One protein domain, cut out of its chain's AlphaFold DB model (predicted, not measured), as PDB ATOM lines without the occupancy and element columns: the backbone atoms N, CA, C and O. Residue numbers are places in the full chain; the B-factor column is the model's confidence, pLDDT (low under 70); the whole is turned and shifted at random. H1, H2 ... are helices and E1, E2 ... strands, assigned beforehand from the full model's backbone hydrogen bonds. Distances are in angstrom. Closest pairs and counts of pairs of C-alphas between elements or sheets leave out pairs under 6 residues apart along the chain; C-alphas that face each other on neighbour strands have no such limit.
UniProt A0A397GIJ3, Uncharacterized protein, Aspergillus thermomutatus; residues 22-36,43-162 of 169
ATOM      1  N   ALA A  22      17.505 -52.472 110.250       97.44
ATOM      2  CA  ALA A  22      18.482 -51.876 109.342       97.44
ATOM      3  C   ALA A  22      19.835 -51.645 110.034       97.44
ATOM      4  O   ALA A  22      20.875 -51.922 109.436       97.44
ATOM      5  N   ASP A  23      19.819 -51.228 111.302       97.62
ATOM      6  CA  ASP A  23      21.033 -51.060 112.107       97.62
ATOM      7  C   ASP A  23      21.719 -52.409 112.361       97.62
ATOM      8  O   ASP A  23      22.942 -52.516 112.264       97.62
ATOM      9  N   LEU A  24      20.941 -53.473 112.600       98.31
ATOM     10  CA  LEU A  24      21.483 -54.829 112.739       98.31
ATOM     11  C   LEU A  24      22.116 -55.338 111.433       98.31
ATOM     12  O   LEU A  24      23.197 -55.922 111.460       98.31
ATOM     13  N   LYS A  25      21.508 -55.061 110.273       98.00
ATOM     14  CA  LYS A  25      22.106 -55.387 108.961       98.00
ATOM     15  C   LYS A  25      23.409 -54.637 108.714       98.00
ATOM     16  O   LYS A  25      24.379 -55.214 108.212       98.00
ATOM     17  N   GLN A  26      23.439 -53.357 109.077       97.19
ATOM     18  CA  GLN A  26      24.649 -52.551 108.987       97.19
ATOM     19  C   GLN A  26      25.742 -53.108 109.906       97.19
ATOM     20  O   GLN A  26      26.878 -53.262 109.463       97.19
ATOM     21  N   SER A  27      25.394 -53.476 111.141       97.69
ATOM     22  CA  SER A  27      26.301 -54.130 112.089       97.69
ATOM     23  C   SER A  27      26.853 -55.450 111.548       97.69
ATOM     24  O   SER A  27      28.062 -55.655 111.611       97.69
ATOM     25  N   SER A  28      26.000 -56.308 110.980       97.62
ATOM     26  CA  SER A  28      26.400 -57.589 110.381       97.62
ATOM     27  C   SER A  28      27.446 -57.392 109.280       97.62
ATOM     28  O   SER A  28      28.497 -58.032 109.274       97.62
ATOM     29  N   THR A  29      27.200 -56.428 108.386       96.94
ATOM     30  CA  THR A  29      28.132 -56.082 107.302       96.94
ATOM     31  C   THR A  29      29.443 -55.514 107.843       96.94
ATOM     32  O   THR A  29      30.516 -55.858 107.353       96.94
ATOM     33  N   LEU A  30      29.359 -54.644 108.853       97.00
ATOM     34  CA  LEU A  30      30.512 -53.982 109.452       97.00
ATOM     35  C   LEU A  30      31.435 -54.965 110.178       97.00
ATOM     36  O   LEU A  30      32.651 -54.825 110.080       97.00
ATOM     37  N   TYR A  31      30.877 -55.949 110.886       97.44
ATOM     38  CA  TYR A  31      31.649 -56.888 111.702       97.44
ATOM     39  C   TYR A  31      32.668 -57.688 110.873       97.44
ATOM     40  O   TYR A  31      33.833 -57.794 111.242       97.44
ATOM     41  N   ASN A  32      32.275 -58.160 109.689       96.38
ATOM     42  CA  ASN A  32      33.180 -58.893 108.795       96.38
ATOM     43  C   ASN A  32      34.214 -57.994 108.082       96.38
ATOM     44  O   ASN A  32      35.062 -58.496 107.350       96.38
ATOM     45  N   GLN A  33      34.156 -56.672 108.267       94.88
ATOM     46  CA  GLN A  33      35.161 -55.721 107.772       94.88
ATOM     47  C   GLN A  33      36.176 -55.328 108.852       94.88
ATOM     48  O   GLN A  33      37.078 -54.528 108.586       94.88
ATOM     49  N   LEU A  34      36.013 -55.823 110.081       94.88
ATOM     50  CA  LEU A  34      36.926 -55.522 111.174       94.88
ATOM     51  C   LEU A  34      38.263 -56.252 110.972       94.88
ATOM     52  O   LEU A  34      38.292 -57.351 110.416       94.88
ATOM     53  N   PRO A  35      39.385 -55.662 111.416       93.06
ATOM     54  CA  PRO A  35      40.665 -56.353 111.390       93.06
ATOM     55  C   PRO A  35      40.641 -57.573 112.321       93.06
ATOM     56  O   PRO A  35      39.952 -57.581 113.340       93.06
ATOM     57  N   SER A  36      41.440 -58.585 111.993       90.56
ATOM     58  CA  SER A  36      41.724 -59.697 112.906       90.56
ATOM     59  C   SER A  36      42.527 -59.216 114.121       90.56
ATOM     60  O   SER A  36      43.293 -58.250 114.032       90.56
ATOM     61  N   LEU A  43      51.136 -51.041 120.672       70.88
ATOM     62  CA  LEU A  43      50.574 -50.243 121.767       70.88
ATOM     63  C   LEU A  43      50.699 -48.727 121.514       70.88
ATOM     64  O   LEU A  43      51.785 -48.149 121.581       70.88
ATOM     65  N   LEU A  44      49.558 -48.070 121.296       80.81
ATOM     66  CA  LEU A  44      49.444 -46.634 121.028       80.81
ATOM     67  C   LEU A  44      49.299 -45.818 122.323       80.81
ATOM     68  O   LEU A  44      48.348 -45.053 122.490       80.81
ATOM     69  N   LEU A  45      50.245 -45.984 123.254       76.69
ATOM     70  CA  LEU A  45      50.137 -45.488 124.635       76.69
ATOM     71  C   LEU A  45      49.787 -43.990 124.736       76.69
ATOM     72  O   LEU A  45      48.996 -43.602 125.596       76.69
ATOM     73  N   ASN A  46      50.321 -43.161 123.835       88.31
ATOM     74  CA  ASN A  46      50.040 -41.722 123.805       88.31
ATOM     75  C   ASN A  46      48.559 -41.432 123.499       88.31
ATOM     76  O   ASN A  46      47.944 -40.608 124.171       88.31
ATOM     77  N   HIS A  47      47.960 -42.145 122.541       93.81
ATOM     78  CA  HIS A  47      46.551 -41.958 122.187       93.81
ATOM     79  C   HIS A  47      45.621 -42.456 123.293       93.81
ATOM     80  O   HIS A  47      44.662 -41.772 123.640       93.81
ATOM     81  N   SER A  48      45.942 -43.588 123.925       89.50
ATOM     82  CA  SER A  48      45.165 -44.087 125.066       89.50
ATOM     83  C   SER A  48      45.150 -43.096 126.238       89.50
ATOM     84  O   SER A  48      44.131 -42.958 126.915       89.50
ATOM     85  N   GLN A  49      46.251 -42.373 126.477       93.00
ATOM     86  CA  GLN A  49      46.315 -41.339 127.515       93.00
ATOM     87  C   GLN A  49      45.459 -40.114 127.180       93.00
ATOM     88  O   GLN A  49      44.757 -39.616 128.061       93.00
ATOM     89  N   GLU A  50      45.480 -39.634 125.937       96.00
ATOM     90  CA  GLU A  50      44.630 -38.512 125.522       96.00
ATOM     91  C   GLU A  50      43.145 -38.878 125.564       96.00
ATOM     92  O   GLU A  50      42.343 -38.126 126.118       96.00
ATOM     93  N   ILE A  51      42.778 -40.072 125.095       95.81
ATOM     94  CA  ILE A  51      41.390 -40.538 125.180       95.81
ATOM     95  C   ILE A  51      40.951 -40.663 126.644       95.81
ATOM     96  O   ILE A  51      39.864 -40.209 127.005       95.81
ATOM     97  N   ARG A  52      41.814 -41.180 127.527       95.12
ATOM     98  CA  ARG A  52      41.538 -41.201 128.969       95.12
ATOM     99  C   ARG A  52      41.274 -39.798 129.521       95.12
ATOM    100  O   ARG A  52      40.355 -39.638 130.320       95.12
ATOM    101  N   LYS A  53      42.039 -38.781 129.105       97.50
ATOM    102  CA  LYS A  53      41.794 -37.388 129.522       97.50
ATOM    103  C   LYS A  53      40.418 -36.898 129.072       97.50
ATOM    104  O   LYS A  53      39.771 -36.201 129.849       97.50
ATOM    105  N   ILE A  54      39.963 -37.268 127.871       98.00
ATOM    106  CA  ILE A  54      38.611 -36.947 127.385       98.00
ATOM    107  C   ILE A  54      37.561 -37.622 128.277       98.00
ATOM    108  O   ILE A  54      36.720 -36.928 128.841       98.00
ATOM    109  N   LEU A  55      37.652 -38.940 128.499       96.88
ATOM    110  CA  LEU A  55      36.712 -39.679 129.360       96.88
ATOM    111  C   LEU A  55      36.617 -39.070 130.772       96.88
ATOM    112  O   LEU A  55      35.521 -38.863 131.290       96.88
ATOM    113  N   THR A  56      37.760 -38.730 131.380       97.06
ATOM    114  CA  THR A  56      37.809 -38.121 132.720       97.06
ATOM    115  C   THR A  56      37.281 -36.687 132.742       97.06
ATOM    116  O   THR A  56      36.621 -36.310 133.706       97.06
ATOM    117  N   ARG A  57      37.525 -35.882 131.697       97.94
ATOM    118  CA  ARG A  57      37.006 -34.504 131.598       97.94
ATOM    119  C   ARG A  57      35.481 -34.466 131.695       97.94
ATOM    120  O   ARG A  57      34.949 -33.566 132.334       97.94
ATOM    121  N   TYR A  58      34.815 -35.438 131.078       96.94
ATOM    122  CA  TYR A  58      33.356 -35.545 131.056       96.94
ATOM    123  C   TYR A  58      32.785 -36.436 132.164       96.94
ATOM    124  O   TYR A  58      31.572 -36.603 132.241       96.94
ATOM    125  N   ASN A  59      33.640 -36.987 133.034       95.69
ATOM    126  CA  ASN A  59      33.263 -37.898 134.114       95.69
ATOM    127  C   ASN A  59      32.433 -39.107 133.632       95.69
ATOM    128  O   ASN A  59      31.395 -39.425 134.207       95.69
ATOM    129  N   VAL A  60      32.878 -39.757 132.550       95.62
ATOM    130  CA  VAL A  60      32.191 -40.917 131.947       95.62
ATOM    131  C   VAL A  60      33.014 -42.207 131.981       95.62
ATOM    132  O   VAL A  60      32.647 -43.191 131.348       95.62
ATOM    133  N   GLN A  61      34.143 -42.225 132.690       94.50
ATOM    134  CA  GLN A  61      35.067 -43.368 132.757       94.50
ATOM    135  C   GLN A  61      34.470 -44.653 133.361       94.50
ATOM    136  O   GLN A  61      35.061 -45.719 133.228       94.50
ATOM    137  N   ASP A  62      33.345 -44.548 134.062       92.12
ATOM    138  CA  ASP A  62      32.561 -45.655 134.619       92.12
ATOM    139  C   ASP A  62      31.470 -46.156 133.657       92.12
ATOM    140  O   ASP A  62      30.974 -47.267 133.818       92.12
ATOM    141  N   LYS A  63      31.121 -45.357 132.643       93.44
ATOM    142  CA  LYS A  63      30.104 -45.663 131.627       93.44
ATOM    143  C   LYS A  63      30.709 -46.044 130.281       93.44
ATOM    144  O   LYS A  63      30.105 -46.814 129.538       93.44
ATOM    145  N   PHE A  64      31.886 -45.513 129.957       95.56
ATOM    146  CA  PHE A  64      32.550 -45.720 128.677       95.56
ATOM    147  C   PHE A  64      34.033 -46.050 128.818       95.56
ATOM    148  O   PHE A  64      34.763 -45.461 129.617       95.56
ATOM    149  N   GLY A  65      34.481 -46.953 127.952       94.81
ATOM    150  CA  GLY A  65      35.880 -47.271 127.706       94.81
ATOM    151  C   GLY A  65      36.223 -47.179 126.221       94.81
ATOM    152  O   GLY A  65      35.375 -46.860 125.384       94.81
ATOM    153  N   ILE A  66      37.477 -47.485 125.896       93.25
ATOM    154  CA  ILE A  66      37.912 -47.714 124.516       93.25
ATOM    155  C   ILE A  66      38.158 -49.190 124.276       93.25
ATOM    156  O   ILE A  66      38.692 -49.889 125.136       93.25
ATOM    157  N   HIS A  67      37.819 -49.627 123.073       93.62
ATOM    158  CA  HIS A  67      38.065 -50.972 122.595       93.62
ATOM    159  C   HIS A  67      38.999 -50.908 121.391       93.62
ATOM    160  O   HIS A  67      38.806 -50.073 120.509       93.62
ATOM    161  N   LEU A  68      40.013 -51.769 121.344       93.56
ATOM    162  CA  LEU A  68      40.769 -51.970 120.114       93.56
ATOM    163  C   LEU A  68      39.857 -52.698 119.135       93.56
ATOM    164  O   LEU A  68      39.437 -53.808 119.424       93.56
ATOM    165  N   ILE A  69      39.488 -52.074 118.024       94.69
ATOM    166  CA  ILE A  69      38.525 -52.647 117.084       94.69
ATOM    167  C   ILE A  69      39.121 -53.913 116.472       94.69
ATOM    168  O   ILE A  69      40.207 -53.869 115.899       94.69
ATOM    169  N   HIS A  70      38.396 -55.021 116.578       94.81
ATOM    170  CA  HIS A  70      38.729 -56.285 115.939       94.81
ATOM    171  C   HIS A  70      37.500 -57.184 115.816       94.81
ATOM    172  O   HIS A  70      36.502 -56.962 116.503       94.81
ATOM    173  N   GLY A  71      37.597 -58.186 114.945       93.25
ATOM    174  CA  GLY A  71      36.684 -59.320 114.872       93.25
ATOM    175  C   GLY A  71      37.441 -60.629 115.090       93.25
ATOM    176  O   GLY A  71      38.562 -60.796 114.612       93.25
ATOM    177  N   HIS A  72      36.820 -61.572 115.800       91.06
ATOM    178  CA  HIS A  72      37.461 -62.857 116.136       91.06
ATOM    179  C   HIS A  72      37.347 -63.900 115.019       91.06
ATOM    180  O   HIS A  72      38.142 -64.835 114.952       91.06
ATOM    181  N   PHE A  73      36.323 -63.783 114.175       93.25
ATOM    182  CA  PHE A  73      35.985 -64.712 113.094       93.25
ATOM    183  C   PHE A  73      34.970 -64.055 112.152       93.25
ATOM    184  O   PHE A  73      34.379 -63.041 112.503       93.25
ATOM    185  N   GLU A  74      34.732 -64.636 110.977       95.44
ATOM    186  CA  GLU A  74      33.631 -64.206 110.107       95.44
ATOM    187  C   GLU A  74      32.291 -64.762 110.602       95.44
ATOM    188  O   GLU A  74      32.189 -65.935 110.973       95.44
ATOM    189  N   ILE A  75      31.245 -63.936 110.569       96.94
ATOM    190  CA  ILE A  75      29.869 -64.353 110.870       96.94
ATOM    191  C   ILE A  75      29.046 -64.498 109.587       96.94
ATOM    192  O   ILE A  75      29.302 -63.787 108.610       96.94
ATOM    193  N   PRO A  76      28.033 -65.386 109.560       97.75
ATOM    194  CA  PRO A  76      27.097 -65.444 108.445       97.75
ATOM    195  C   PRO A  76      26.403 -64.096 108.223       97.75
ATOM    196  O   PRO A  76      26.175 -63.334 109.164       97.75
ATOM    197  N   SER A  77      26.037 -63.817 106.971       96.75
ATOM    198  CA  SER A  77      25.221 -62.647 106.643       96.75
ATOM    199  C   SER A  77      23.910 -62.652 107.430       96.75
ATOM    200  O   SER A  77      23.381 -63.718 107.743       96.75
ATOM    201  N   ASP A  78      23.398 -61.456 107.726       97.81
ATOM    202  CA  ASP A  78      22.178 -61.258 108.518       97.81
ATOM    203  C   ASP A  78      22.266 -61.880 109.928       97.81
ATOM    204  O   ASP A  78      21.261 -62.247 110.531       97.81
ATOM    205  N   GLN A  79      23.476 -61.947 110.493       98.62
ATOM    206  CA  GLN A  79      23.699 -62.221 111.913       98.62
ATOM    207  C   GLN A  79      24.469 -61.089 112.583       98.62
ATOM    208  O   GLN A  79      25.290 -60.420 111.955       98.62
ATOM    209  N   VAL A  80      24.222 -60.893 113.875       98.38
ATOM    210  CA  VAL A  80      24.949 -59.942 114.725       98.38
ATOM    211  C   VAL A  80      25.563 -60.651 115.921       98.38
ATOM    212  O   VAL A  80      25.038 -61.656 116.400       98.38
ATOM    213  N   MET A  81      26.670 -60.113 116.424       98.25
ATOM    214  CA  MET A  81      27.262 -60.562 117.679       98.25
ATOM    215  C   MET A  81      26.424 -60.050 118.850       98.25
ATOM    216  O   MET A  81      26.383 -58.846 119.107       98.25
ATOM    217  N   LEU A  82      25.758 -60.964 119.557       97.81
ATOM    218  CA  LEU A  82      24.916 -60.659 120.710       97.81
ATOM    219  C   LEU A  82      25.442 -61.365 121.959       97.81
ATOM    220  O   LEU A  82      25.608 -62.586 121.989       97.81
ATOM    221  N   GLY A  83      25.712 -60.571 122.989       95.62
ATOM    222  CA  GLY A  83      26.142 -61.027 124.299       95.62
ATOM    223  C   GLY A  83      24.986 -61.257 125.265       95.62
ATOM    224  O   GLY A  83      24.250 -60.325 125.581       95.62
ATOM    225  N   HIS A  84      24.902 -62.476 125.792       91.88
ATOM    226  CA  HIS A  84      23.990 -62.867 126.863       91.88
ATOM    227  C   HIS A  84      24.738 -62.923 128.199       91.88
ATOM    228  O   HIS A  84      25.776 -63.586 128.310       91.88
ATOM    229  N   TYR A  85      24.238 -62.218 129.211       88.69
ATOM    230  CA  TYR A  85      24.813 -62.248 130.555       88.69
ATOM    231  C   TYR A  85      24.332 -63.473 131.335       88.69
ATOM    232  O   TYR A  85      23.167 -63.847 131.258       88.69
ATOM    233  N   PHE A  86      25.216 -64.068 132.128       85.88
ATOM    234  CA  PHE A  86      24.891 -65.164 133.032       85.88
ATOM    235  C   PHE A  86      25.549 -64.932 134.399       85.88
ATOM    236  O   PHE A  86      26.655 -64.407 134.486       85.88
ATOM    237  N   GLU A  87      24.855 -65.306 135.477       84.31
ATOM    238  CA  GLU A  87      25.252 -64.965 136.856       84.31
ATOM    239  C   GLU A  87      26.240 -65.956 137.491       84.31
ATOM    240  O   GLU A  87      26.957 -65.600 138.425       84.31
ATOM    241  N   SER A  88      26.300 -67.204 137.013       84.31
ATOM    242  CA  SER A  88      27.065 -68.270 137.673       84.31
ATOM    243  C   SER A  88      27.811 -69.177 136.679       84.31
ATOM    244  O   SER A  88      27.205 -70.105 136.140       84.31
ATOM    245  N   PRO A  89      29.134 -68.986 136.482       83.50
ATOM    246  CA  PRO A  89      29.931 -67.868 137.000       83.50
ATOM    247  C   PRO A  89      29.514 -66.548 136.344       83.50
ATOM    248  O   PRO A  89      29.046 -66.566 135.217       83.50
ATOM    249  N   ALA A  90      29.689 -65.411 137.015       84.31
ATOM    250  CA  ALA A  90      29.347 -64.121 136.422       84.31
ATOM    251  C   ALA A  90      30.152 -63.894 135.133       84.31
ATOM    252  O   ALA A  90      31.386 -63.905 135.148       84.31
ATOM    253  N   GLY A  91      29.459 -63.689 134.017       85.94
ATOM    254  CA  GLY A  91      30.099 -63.556 132.719       85.94
ATOM    255  C   GLY A  91      29.132 -63.145 131.626       85.94
ATOM    256  O   GLY A  91      27.930 -62.999 131.836       85.94
ATOM    257  N   CYS A  92      29.677 -62.932 130.433       89.31
ATOM    258  CA  CYS A  92      28.879 -62.662 129.254       89.31
ATOM    259  C   CYS A  92      29.371 -63.525 128.098       89.31
ATOM    260  O   CYS A  92      30.571 -63.592 127.833       89.31
ATOM    261  N   TRP A  93      28.439 -64.204 127.440       91.50
ATOM    262  CA  TRP A  93      28.719 -65.077 126.313       91.50
ATOM    263  C   TRP A  93      28.207 -64.409 125.046       91.50
ATOM    264  O   TRP A  93      26.999 -64.247 124.883       91.50
ATOM    265  N   THR A  94      29.122 -64.009 124.164       94.94
ATOM    266  CA  THR A  94      28.783 -63.420 122.865       94.94
ATOM    267  C   THR A  94      28.756 -64.497 121.793       94.94
ATOM    268  O   THR A  94      29.699 -65.277 121.668       94.94
ATOM    269  N   LYS A  95      27.688 -64.528 120.996       96.81
ATOM    270  CA  LYS A  95      27.574 -65.410 119.830       96.81
ATOM    271  C   LYS A  95      26.898 -64.696 118.655       96.81
ATOM    272  O   LYS A  95      26.140 -63.755 118.893       96.81
ATOM    273  N   PRO A  96      27.107 -65.166 117.416       98.06
ATOM    274  CA  PRO A  96      26.277 -64.777 116.285       98.06
ATOM    275  C   PRO A  96      24.818 -65.190 116.510       98.06
ATOM    276  O   PRO A  96      24.545 -66.309 116.956       98.06
ATOM    277  N   VAL A  97      23.888 -64.287 116.209       98.31
ATOM    278  CA  VAL A  97      22.439 -64.513 116.273       98.31
ATOM    279  C   VAL A  97      21.792 -63.936 115.009       98.31
ATOM    280  O   VAL A  97      22.140 -62.807 114.648       98.31
ATOM    281  N   PRO A  98      20.880 -64.664 114.332       98.50
ATOM    282  CA  PRO A  98      20.102 -64.126 113.216       98.50
ATOM    283  C   PRO A  98      19.357 -62.856 113.611       98.50
ATOM    284  O   PRO A  98      18.736 -62.798 114.670       98.50
ATOM    285  N   ILE A  99      19.423 -61.825 112.774       98.31
ATOM    286  CA  ILE A  99      18.840 -60.512 113.087       98.31
ATOM    287  C   ILE A  99      17.315 -60.559 113.259       98.31
ATOM    288  O   ILE A  99      16.763 -59.715 113.960       98.31
ATOM    289  N   GLU A 100      16.637 -61.526 112.639       97.75
ATOM    290  CA  GLU A 100      15.203 -61.774 112.799       97.75
ATOM    291  C   GLU A 100      14.827 -62.357 114.168       97.75
ATOM    292  O   GLU A 100      13.687 -62.186 114.601       97.75
ATOM    293  N   ASP A 101      15.778 -62.994 114.853       97.81
ATOM    294  CA  ASP A 101      15.586 -63.596 116.175       97.81
ATOM    295  C   ASP A 101      15.922 -62.615 117.314       97.81
ATOM    296  O   ASP A 101      15.720 -62.920 118.491       97.81
ATOM    297  N   VAL A 102      16.454 -61.433 116.985       97.56
ATOM    298  CA  VAL A 102      16.858 -60.418 117.962       97.56
ATOM    299  C   VAL A 102      15.657 -59.572 118.386       97.56
ATOM    300  O   VAL A 102      15.064 -58.856 117.580       97.56
ATOM    301  N   ASP A 103      15.355 -59.569 119.686       96.44
ATOM    302  CA  ASP A 103      14.440 -58.590 120.275       96.44
ATOM    303  C   ASP A 103      15.129 -57.225 120.382       96.44
ATOM    304  O   ASP A 103      15.828 -56.917 121.351       96.44
ATOM    305  N   THR A 104      14.916 -56.381 119.374       96.06
ATOM    306  CA  THR A 104      15.519 -55.047 119.311       96.06
ATOM    307  C   THR A 104      15.090 -54.117 120.445       96.06
ATOM    308  O   THR A 104      15.768 -53.120 120.696       96.06
ATOM    309  N   SER A 105      13.995 -54.422 121.147       94.56
ATOM    310  CA  SER A 105      13.543 -53.630 122.292       94.56
ATOM    311  C   SER A 105      14.319 -53.925 123.579       94.56
ATOM    312  O   SER A 105      14.265 -53.124 124.513       94.56
ATOM    313  N   ASN A 106      15.072 -55.029 123.615       94.19
ATOM    314  CA  ASN A 106      15.796 -55.512 124.789       94.19
ATOM    315  C   ASN A 106      17.291 -55.759 124.510       94.19
ATOM    316  O   ASN A 106      17.908 -56.665 125.076       94.19
ATOM    317  N   ILE A 107      17.888 -54.958 123.629       95.88
ATOM    318  CA  ILE A 107      19.334 -54.960 123.397       95.88
ATOM    319  C   ILE A 107      19.887 -53.538 123.337       95.88
ATOM    320  O   ILE A 107      19.187 -52.575 123.017       95.88
ATOM    321  N   HIS A 108      21.188 -53.424 123.576       95.88
ATOM    322  CA  HIS A 108      21.951 -52.198 123.396       95.88
ATOM    323  C   HIS A 108      23.306 -52.496 122.760       95.88
ATOM    324  O   HIS A 108      23.815 -53.616 122.818       95.88
ATOM    325  N   GLY A 109      23.891 -51.490 122.119       96.56
ATOM    326  CA  GLY A 109      25.232 -51.584 121.564       96.56
ATOM    327  C   GLY A 109      26.260 -51.632 122.690       96.56
ATOM    328  O   GLY A 109      26.198 -50.859 123.646       96.56
ATOM    329  N   HIS A 110      27.211 -52.550 122.574       96.19
ATOM    330  CA  HIS A 110      28.282 -52.737 123.543       96.19
ATOM    331  C   HIS A 110      29.586 -52.125 123.061       96.19
ATOM    332  O   HIS A 110      30.248 -51.414 123.814       96.19
ATOM    333  N   THR A 111      29.936 -52.368 121.803       96.75
ATOM    334  CA  THR A 111      31.106 -51.797 121.147       96.75
ATOM    335  C   THR A 111      30.679 -51.116 119.860       96.75
ATOM    336  O   THR A 111      29.834 -51.605 119.106       96.75
ATOM    337  N   PHE A 112      31.253 -49.941 119.634       97.44
ATOM    338  CA  PHE A 112      30.883 -49.056 118.550       97.44
ATOM    339  C   PHE A 112      32.115 -48.624 117.770       97.44
ATOM    340  O   PHE A 112      33.144 -48.278 118.355       97.44
ATOM    341  N   LYS A 113      31.983 -48.570 116.449       96.81
ATOM    342  CA  LYS A 113      32.977 -48.002 115.543       96.81
ATOM    343  C   LYS A 113      32.458 -46.686 114.982       96.81
ATOM    344  O   LYS A 113      31.301 -46.589 114.571       96.81
ATOM    345  N   LEU A 114      33.322 -45.675 114.966       96.12
ATOM    346  CA  LEU A 114      33.040 -44.396 114.324       96.12
ATOM    347  C   LEU A 114      33.394 -44.497 112.838       96.12
ATOM    348  O   LEU A 114      34.515 -44.862 112.494       96.12
ATOM    349  N   SER A 115      32.456 -44.180 111.951       92.00
ATOM    350  CA  SER A 115      32.745 -44.057 110.522       92.00
ATOM    351  C   SER A 115      33.434 -42.725 110.210       92.00
ATOM    352  O   SER A 115      33.289 -41.747 110.945       92.00
ATOM    353  N   LEU A 116      34.128 -42.653 109.070       89.38
ATOM    354  CA  LEU A 116      34.738 -41.407 108.579       89.38
ATOM    355  C   LEU A 116      33.711 -40.283 108.349       89.38
ATOM    356  O   LEU A 116      34.062 -39.106 108.375       89.38
ATOM    357  N   ASP A 117      32.439 -40.636 108.167       87.88
ATOM    358  CA  ASP A 117      31.338 -39.682 108.027       87.88
ATOM    359  C   ASP A 117      30.826 -39.125 109.364       87.88
ATOM    360  O   ASP A 117      29.910 -38.297 109.356       87.88
ATOM    361  N   GLY A 118      31.397 -39.552 110.495       89.00
ATOM    362  CA  GLY A 118      30.993 -39.115 111.832       89.00
ATOM    363  C   GLY A 118      29.734 -39.818 112.348       89.00
ATOM    364  O   GLY A 118      28.981 -39.232 113.127       89.00
ATOM    365  N   ILE A 119      29.476 -41.048 111.886       91.56
ATOM    366  CA  ILE A 119      28.346 -41.880 112.322       91.56
ATOM    367  C   ILE A 119      28.869 -42.993 113.223       91.56
ATOM    368  O   ILE A 119      29.805 -43.703 112.851       91.56
ATOM    369  N   LEU A 120      28.268 -43.152 114.400       94.12
ATOM    370  CA  LEU A 120      28.655 -44.189 115.347       94.12
ATOM    371  C   LEU A 120      27.774 -45.425 115.129       94.12
ATOM    372  O   LEU A 120      26.548 -45.332 115.163       94.12
ATOM    373  N   VAL A 121      28.396 -46.578 114.892       96.19
ATOM    374  CA  VAL A 121      27.700 -47.828 114.551       96.19
ATOM    375  C   VAL A 121      28.113 -48.912 115.535       96.19
ATOM    376  O   VAL A 121      29.304 -49.191 115.683       96.19
ATOM    377  N   ALA A 122      27.138 -49.523 116.208       97.44
ATOM    378  CA  ALA A 122      27.388 -50.698 117.033       97.44
ATOM    379  C   ALA A 122      27.767 -51.889 116.142       97.44
ATOM    380  O   ALA A 122      27.136 -52.113 115.108       97.44
ATOM    381  N   TYR A 123      28.787 -52.647 116.539       97.44
ATOM    382  CA  TYR A 123      29.168 -53.887 115.853       97.44
ATOM    383  C   TYR A 123      29.095 -55.125 116.756       97.44
ATOM    384  O   TYR A 123      29.080 -56.241 116.245       97.44
ATOM    385  N   GLU A 124      28.961 -54.935 118.070       97.44
ATOM    386  CA  GLU A 124      28.495 -55.963 119.003       97.44
ATOM    387  C   GLU A 124      27.422 -55.390 119.923       97.44
ATOM    388  O   GLU A 124      27.476 -54.220 120.323       97.44
ATOM    389  N   TYR A 125      26.475 -56.240 120.303       97.44
ATOM    390  CA  TYR A 125      25.359 -55.912 121.179       97.44
ATOM    391  C   TYR A 125      25.394 -56.746 122.458       97.44
ATOM    392  O   TYR A 125      26.021 -57.807 122.528       97.44
ATOM    393  N   ARG A 126      24.677 -56.282 123.476       95.94
ATOM    394  CA  ARG A 126      24.376 -57.020 124.706       95.94
ATOM    395  C   ARG A 126      22.875 -56.968 124.954       95.94
ATOM    396  O   ARG A 126      22.213 -56.005 124.566       95.94
ATOM    397  N   GLU A 127      22.352 -58.000 125.600       93.81
ATOM    398  CA  GLU A 127      20.979 -57.990 126.101       93.81
ATOM    399  C   GLU A 127      20.800 -56.993 127.252       93.81
ATOM    400  O   GLU A 127      21.730 -56.707 128.011       93.81
ATOM    401  N   GLY A 128      19.573 -56.497 127.393       90.44
ATOM    402  CA  GLY A 128      19.171 -55.575 128.446       90.44
ATOM    403  C   GLY A 128      19.146 -54.108 128.006       90.44
ATOM    404  O   GLY A 128      19.471 -53.775 126.859       90.44
ATOM    405  N   PRO A 129      18.749 -53.211 128.923       87.81
ATOM    406  CA  PRO A 129      18.613 -51.791 128.629       87.81
ATOM    407  C   PRO A 129      19.976 -51.132 128.360       87.81
ATOM    408  O   PRO A 129      20.984 -51.553 128.934       87.81
ATOM    409  N   PRO A 130      20.028 -50.066 127.542       87.38
ATOM    410  CA  PRO A 130      21.250 -49.294 127.355       87.38
ATOM    411  C   PRO A 130      21.666 -48.586 128.648       87.38
ATOM    412  O   PRO A 130      20.850 -48.294 129.526       87.38
ATOM    413  N   ILE A 131      22.950 -48.235 128.733       87.44
ATOM    414  CA  ILE A 131      23.448 -47.344 129.785       87.44
ATOM    415  C   ILE A 131      22.725 -45.990 129.739       87.44
ATOM    416  O   ILE A 131      22.424 -45.456 128.670       87.44
ATOM    417  N   ASN A 132      22.468 -45.396 130.906       87.69
ATOM    418  CA  ASN A 132      21.845 -44.077 130.961       87.69
ATOM    419  C   ASN A 132      22.843 -42.978 130.543       87.69
ATOM    420  O   ASN A 132      23.750 -42.611 131.306       87.69
ATOM    421  N   VAL A 133      22.624 -42.429 129.347       89.38
ATOM    422  CA  VAL A 133      23.409 -41.332 128.759       89.38
ATOM    423  C   VAL A 133      22.763 -39.949 128.903       89.38
ATOM    424  O   VAL A 133      23.358 -38.968 128.478       89.38
ATOM    425  N   SER A 134      21.578 -39.833 129.516       87.50
ATOM    426  CA  SER A 134      20.848 -38.551 129.611       87.50
ATOM    427  C   SER A 134      21.576 -37.467 130.417       87.50
ATOM    428  O   SER A 134      21.377 -36.281 130.180       87.50
ATOM    429  N   GLU A 135      22.437 -37.878 131.347       87.56
ATOM    430  CA  GLU A 135      23.235 -36.987 132.200       87.56
ATOM    431  C   GLU A 135      24.613 -36.665 131.606       87.56
ATOM    432  O   GLU A 135      25.391 -35.928 132.209       87.56
ATOM    433  N   ILE A 136      24.951 -37.248 130.453       91.12
ATOM    434  CA  ILE A 136      26.247 -37.042 129.811       91.12
ATOM    435  C   ILE A 136      26.174 -35.771 128.972       91.12
ATOM    436  O   ILE A 136      25.285 -35.625 128.135       91.12
ATOM    437  N   ASP A 137      27.130 -34.865 129.180       92.81
ATOM    438  CA  ASP A 137      27.294 -33.685 128.332       92.81
ATOM    439  C   ASP A 137      27.480 -34.136 126.870       92.81
ATOM    440  O   ASP A 137      28.454 -34.839 126.582       92.81
ATOM    441  N   PRO A 138      26.598 -33.743 125.929       89.50
ATOM    442  CA  PRO A 138      26.704 -34.140 124.525       89.50
ATOM    443  C   PRO A 138      28.052 -33.790 123.880       89.50
ATOM    444  O   PRO A 138      28.484 -34.474 122.950       89.50
ATOM    445  N   SER A 139      28.750 -32.775 124.404       92.94
ATOM    446  CA  SER A 139      30.093 -32.381 123.963       92.94
ATOM    447  C   SER A 139      31.122 -33.503 124.144       92.94
ATOM    448  O   SER A 139      32.131 -33.516 123.445       92.94
ATOM    449  N   PHE A 140      30.862 -34.476 125.029       94.25
ATOM    450  CA  PHE A 140      31.677 -35.684 125.168       94.25
ATOM    451  C   PHE A 140      31.837 -36.418 123.834       94.25
ATOM    452  O   PHE A 140      32.961 -36.708 123.418       94.25
ATOM    453  N   PHE A 141      30.716 -36.703 123.162       92.25
ATOM    454  CA  PHE A 141      30.727 -37.419 121.887       92.25
ATOM    455  C   PHE A 141      31.419 -36.593 120.802       92.25
ATOM    456  O   PHE A 141      32.115 -37.146 119.956       92.25
ATOM    457  N   GLU A 142      31.292 -35.267 120.853       92.50
ATOM    458  CA  GLU A 142      31.937 -34.392 119.879       92.50
ATOM    459  C   GLU A 142      33.457 -34.418 120.041       92.50
ATOM    460  O   GLU A 142      34.176 -34.628 119.065       92.50
ATOM    461  N   ASP A 143      33.945 -34.254 121.271       95.50
ATOM    462  CA  ASP A 143      35.374 -34.239 121.567       95.50
ATOM    463  C   ASP A 143      36.027 -35.593 121.261       95.50
ATOM    464  O   ASP A 143      37.099 -35.625 120.651       95.50
ATOM    465  N   ILE A 144      35.385 -36.715 121.616       95.44
ATOM    466  CA  ILE A 144      35.943 -38.038 121.311       95.44
ATOM    467  C   ILE A 144      35.905 -38.338 119.808       95.44
ATOM    468  O   ILE A 144      36.892 -38.837 119.274       95.44
ATOM    469  N   PHE A 145      34.831 -37.986 119.090       94.50
ATOM    470  CA  PHE A 145      34.760 -38.218 117.641       94.50
ATOM    471  C   PHE A 145      35.761 -37.356 116.888       94.50
ATOM    472  O   PHE A 145      36.469 -37.860 116.016       94.50
ATOM    473  N   ARG A 146      35.865 -36.075 117.258       94.81
ATOM    474  CA  ARG A 146      36.856 -35.157 116.695       94.81
ATOM    475  C   ARG A 146      38.262 -35.706 116.896       94.81
ATOM    476  O   ARG A 146      39.009 -35.792 115.928       94.81
ATOM    477  N   TYR A 147      38.588 -36.152 118.110       96.12
ATOM    478  CA  TYR A 147      39.893 -36.738 118.402       96.12
ATOM    479  C   TYR A 147      40.177 -37.974 117.534       96.12
ATOM    480  O   TYR A 147      41.238 -38.070 116.922       96.12
ATOM    481  N   LEU A 148      39.230 -38.913 117.434       95.69
ATOM    482  CA  LEU A 148      39.425 -40.121 116.629       95.69
ATOM    483  C   LEU A 148      39.611 -39.809 115.136       95.69
ATOM    484  O   LEU A 148      40.457 -40.426 114.490       95.69
ATOM    485  N   LEU A 149      38.862 -38.846 114.596       94.56
ATOM    486  CA  LEU A 149      38.942 -38.453 113.187       94.56
ATOM    487  C   LEU A 149      40.228 -37.679 112.869       94.56
ATOM    488  O   LEU A 149      40.930 -38.034 111.927       94.56
ATOM    489  N   GLU A 150      40.582 -36.665 113.666       95.25
ATOM    490  CA  GLU A 150      41.777 -35.832 113.436       95.25
ATOM    491  C   GLU A 150      43.086 -36.629 113.536       95.25
ATOM    492  O   GLU A 150      44.087 -36.272 112.908       95.25
ATOM    493  N   HIS A 151      43.079 -37.728 114.294       94.12
ATOM    494  CA  HIS A 151      44.241 -38.591 114.489       94.12
ATOM    495  C   HIS A 151      44.213 -39.888 113.660       94.12
ATOM    496  O   HIS A 151      45.113 -40.710 113.821       94.12
ATOM    497  N   ASN A 152      43.241 -40.071 112.754       93.19
ATOM    498  CA  ASN A 152      43.080 -41.280 111.926       93.19
ATOM    499  C   ASN A 152      42.988 -42.580 112.750       93.19
ATOM    500  O   ASN A 152      43.609 -43.591 112.426       93.19
ATOM    501  N   LEU A 153      42.230 -42.546 113.847       94.44
ATOM    502  CA  LEU A 153      42.110 -43.648 114.807       94.44
ATOM    503  C   LEU A 153      40.791 -44.423 114.691       94.44
ATOM    504  O   LEU A 153      40.568 -45.349 115.467       94.44
ATOM    505  N   THR A 154      39.914 -44.071 113.750       94.06
ATOM    506  CA  THR A 154      38.560 -44.644 113.612       94.06
ATOM    507  C   THR A 154      38.529 -46.136 113.282       94.06
ATOM    508  O   THR A 154      37.544 -46.808 113.577       94.06
ATOM    509  N   ASP A 155      39.600 -46.668 112.692       92.56
ATOM    510  CA  ASP A 155      39.758 -48.105 112.427       92.56
ATOM    511  C   ASP A 155      40.534 -48.840 113.532       92.56
ATOM    512  O   ASP A 155      40.692 -50.054 113.463       92.56
ATOM    513  N   ILE A 156      41.006 -48.114 114.550       93.56
ATOM    514  CA  ILE A 156      41.829 -48.656 115.636       93.56
ATOM    515  C   ILE A 156      41.049 -48.669 116.948       93.56
ATOM    516  O   ILE A 156      41.007 -49.690 117.627       93.56
ATOM    517  N   PHE A 157      40.429 -47.546 117.315       95.00
ATOM    518  CA  PHE A 157      39.702 -47.405 118.571       95.00
ATOM    519  C   PHE A 157      38.201 -47.269 118.342       95.00
ATOM    520  O   PHE A 157      37.733 -46.388 117.621       95.00
ATOM    521  N   GLY A 158      37.458 -48.124 119.032       95.44
ATOM    522  CA  GLY A 158      36.018 -48.065 119.189       95.44
ATOM    523  C   GLY A 158      35.646 -47.545 120.571       95.44
ATOM    524  O   GLY A 158      36.439 -47.606 121.514       95.44
ATOM    525  N   LEU A 159      34.420 -47.052 120.693       96.31
ATOM    526  CA  LEU A 159      33.826 -46.699 121.978       96.31
ATOM    527  C   LEU A 159      33.148 -47.944 122.558       96.31
ATOM    528  O   LEU A 159      32.420 -48.632 121.845       96.31
ATOM    529  N   GLN A 160      33.365 -48.234 123.837       96.12
ATOM    530  CA  GLN A 160      32.731 -49.358 124.525       96.12
ATOM    531  C   GLN A 160      31.814 -48.853 125.634       96.12
ATOM    532  O   GLN A 160      32.273 -48.122 126.509       96.12
ATOM    533  N   ALA A 161      30.551 -49.271 125.632       94.56
ATOM    534  CA  ALA A 161      29.647 -49.079 126.759       94.56
ATOM    535  C   ALA A 161      29.984 -50.091 127.866       94.56
ATOM    536  O   ALA A 161      29.929 -51.311 127.668       94.56
ATOM    537  N   LEU A 162      30.343 -49.571 129.037       89.50
ATOM    538  CA  LEU A 162      30.658 -50.346 130.230       89.50
ATOM    539  C   LEU A 162      29.350 -50.620 130.973       89.50
ATOM    540  O   LEU A 162      28.891 -49.822 131.784       89.50
TER     541      LEU A 162
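AT A GLANCE: This is residues 22 to 36 and 43 to 162 of the 169 residues of an uncharacterized protein of Aspergillus thermomutatus (UniProt A0A397GIJ3). One sheet of six strands is strongly twisted and curled like part of a barrel, with the long hairpin of E2 and E3 at one edge and E1 at the other. H2 and H3 lie side by side, running opposite ways, beyond the E1 and E6 end, and H1 sits beside E5 and E2 at the sheet's own level. The printed part has 135 residues, with three named helices and six named strands in the order H1 H2 E1 E2 E3 E4 E5 H3 E6; the sheet runs E1 E6 E4 E5 E2 E3 and is mixed, and the class is mixed, helices and strands. The whole is compact, with a radius of gyration of the C-alphas of 15.0 A, and rounded, spanning 38 by 30 by 28 A.

HOW THE PARTS SIT: H1, residues 22 to 31, is on the sheet at its level, with a height of 2.7 A; the closest C-alphas are Ser 27 and Tyr 123 of E5, residues 120 to 127, 4.7 A apart. H2, residues 45 to 57, touches H3, residues 139 to 150, with residues 51 to 55 alone, at a shallow tilt of 18 degrees, opposite ways; the closest C-alphas are those of Ile 54 and Ile 144, 6.7 A. H2 and H3 each only graze the sheet. E1, residues 64 to 68, and E6, residues 157 to 161, are antiparallel neighbours, with N 65 and O 160 2.9 A apart. E2, residues 79 to 87, and E3, residues 90 to 98, form a hairpin, with N 84 and O 93 at 2.9 A. E4, residues 107 to 114, and E5 form another, with N 113 and O 121 at 2.9 A; E4 bends by 63 degrees at residue 111 and E5 by 70 degrees at residue 123. E5 is parallel to E2, with N 83 and O 125 at 2.8 A, and E6 is antiparallel to E4, with N 112 and O 159 at 2.8 A. E5, H3 and E6 make a split strand-helix-strand unit, two strands running the same way with a helix between them in the chain and E4 between them in the sheet; its crossover is left-handed. In H1, H2 and H3 every O i to N i+4 pair is within hydrogen-bond range.

IN THESE COORDINATES: H1 begins at C-alpha 22 (18.482, -51.876, 109.342) and is 14.3 A long. H2 is 18.5 A long, E2 25.1 A, E3 25.0 A, E4 19.5 A, E5 19.1 A and H3 16.1 A; E1 and E6 have five residues each. E6 ends at C-alpha 161 (29.647, -49.079, 126.759).

THE WHOLE: The C-alphas farthest apart are those of Ser 88 and Glu 150, 43.1 A. Residues 37 to 42 are not printed, and C-alphas 36 and 43 are 15.7 A apart across the cut. The link from E5 to H3, 11 residues, is long. The mean pLDDT of the printed part is 93.7, and no printed residue is under 70.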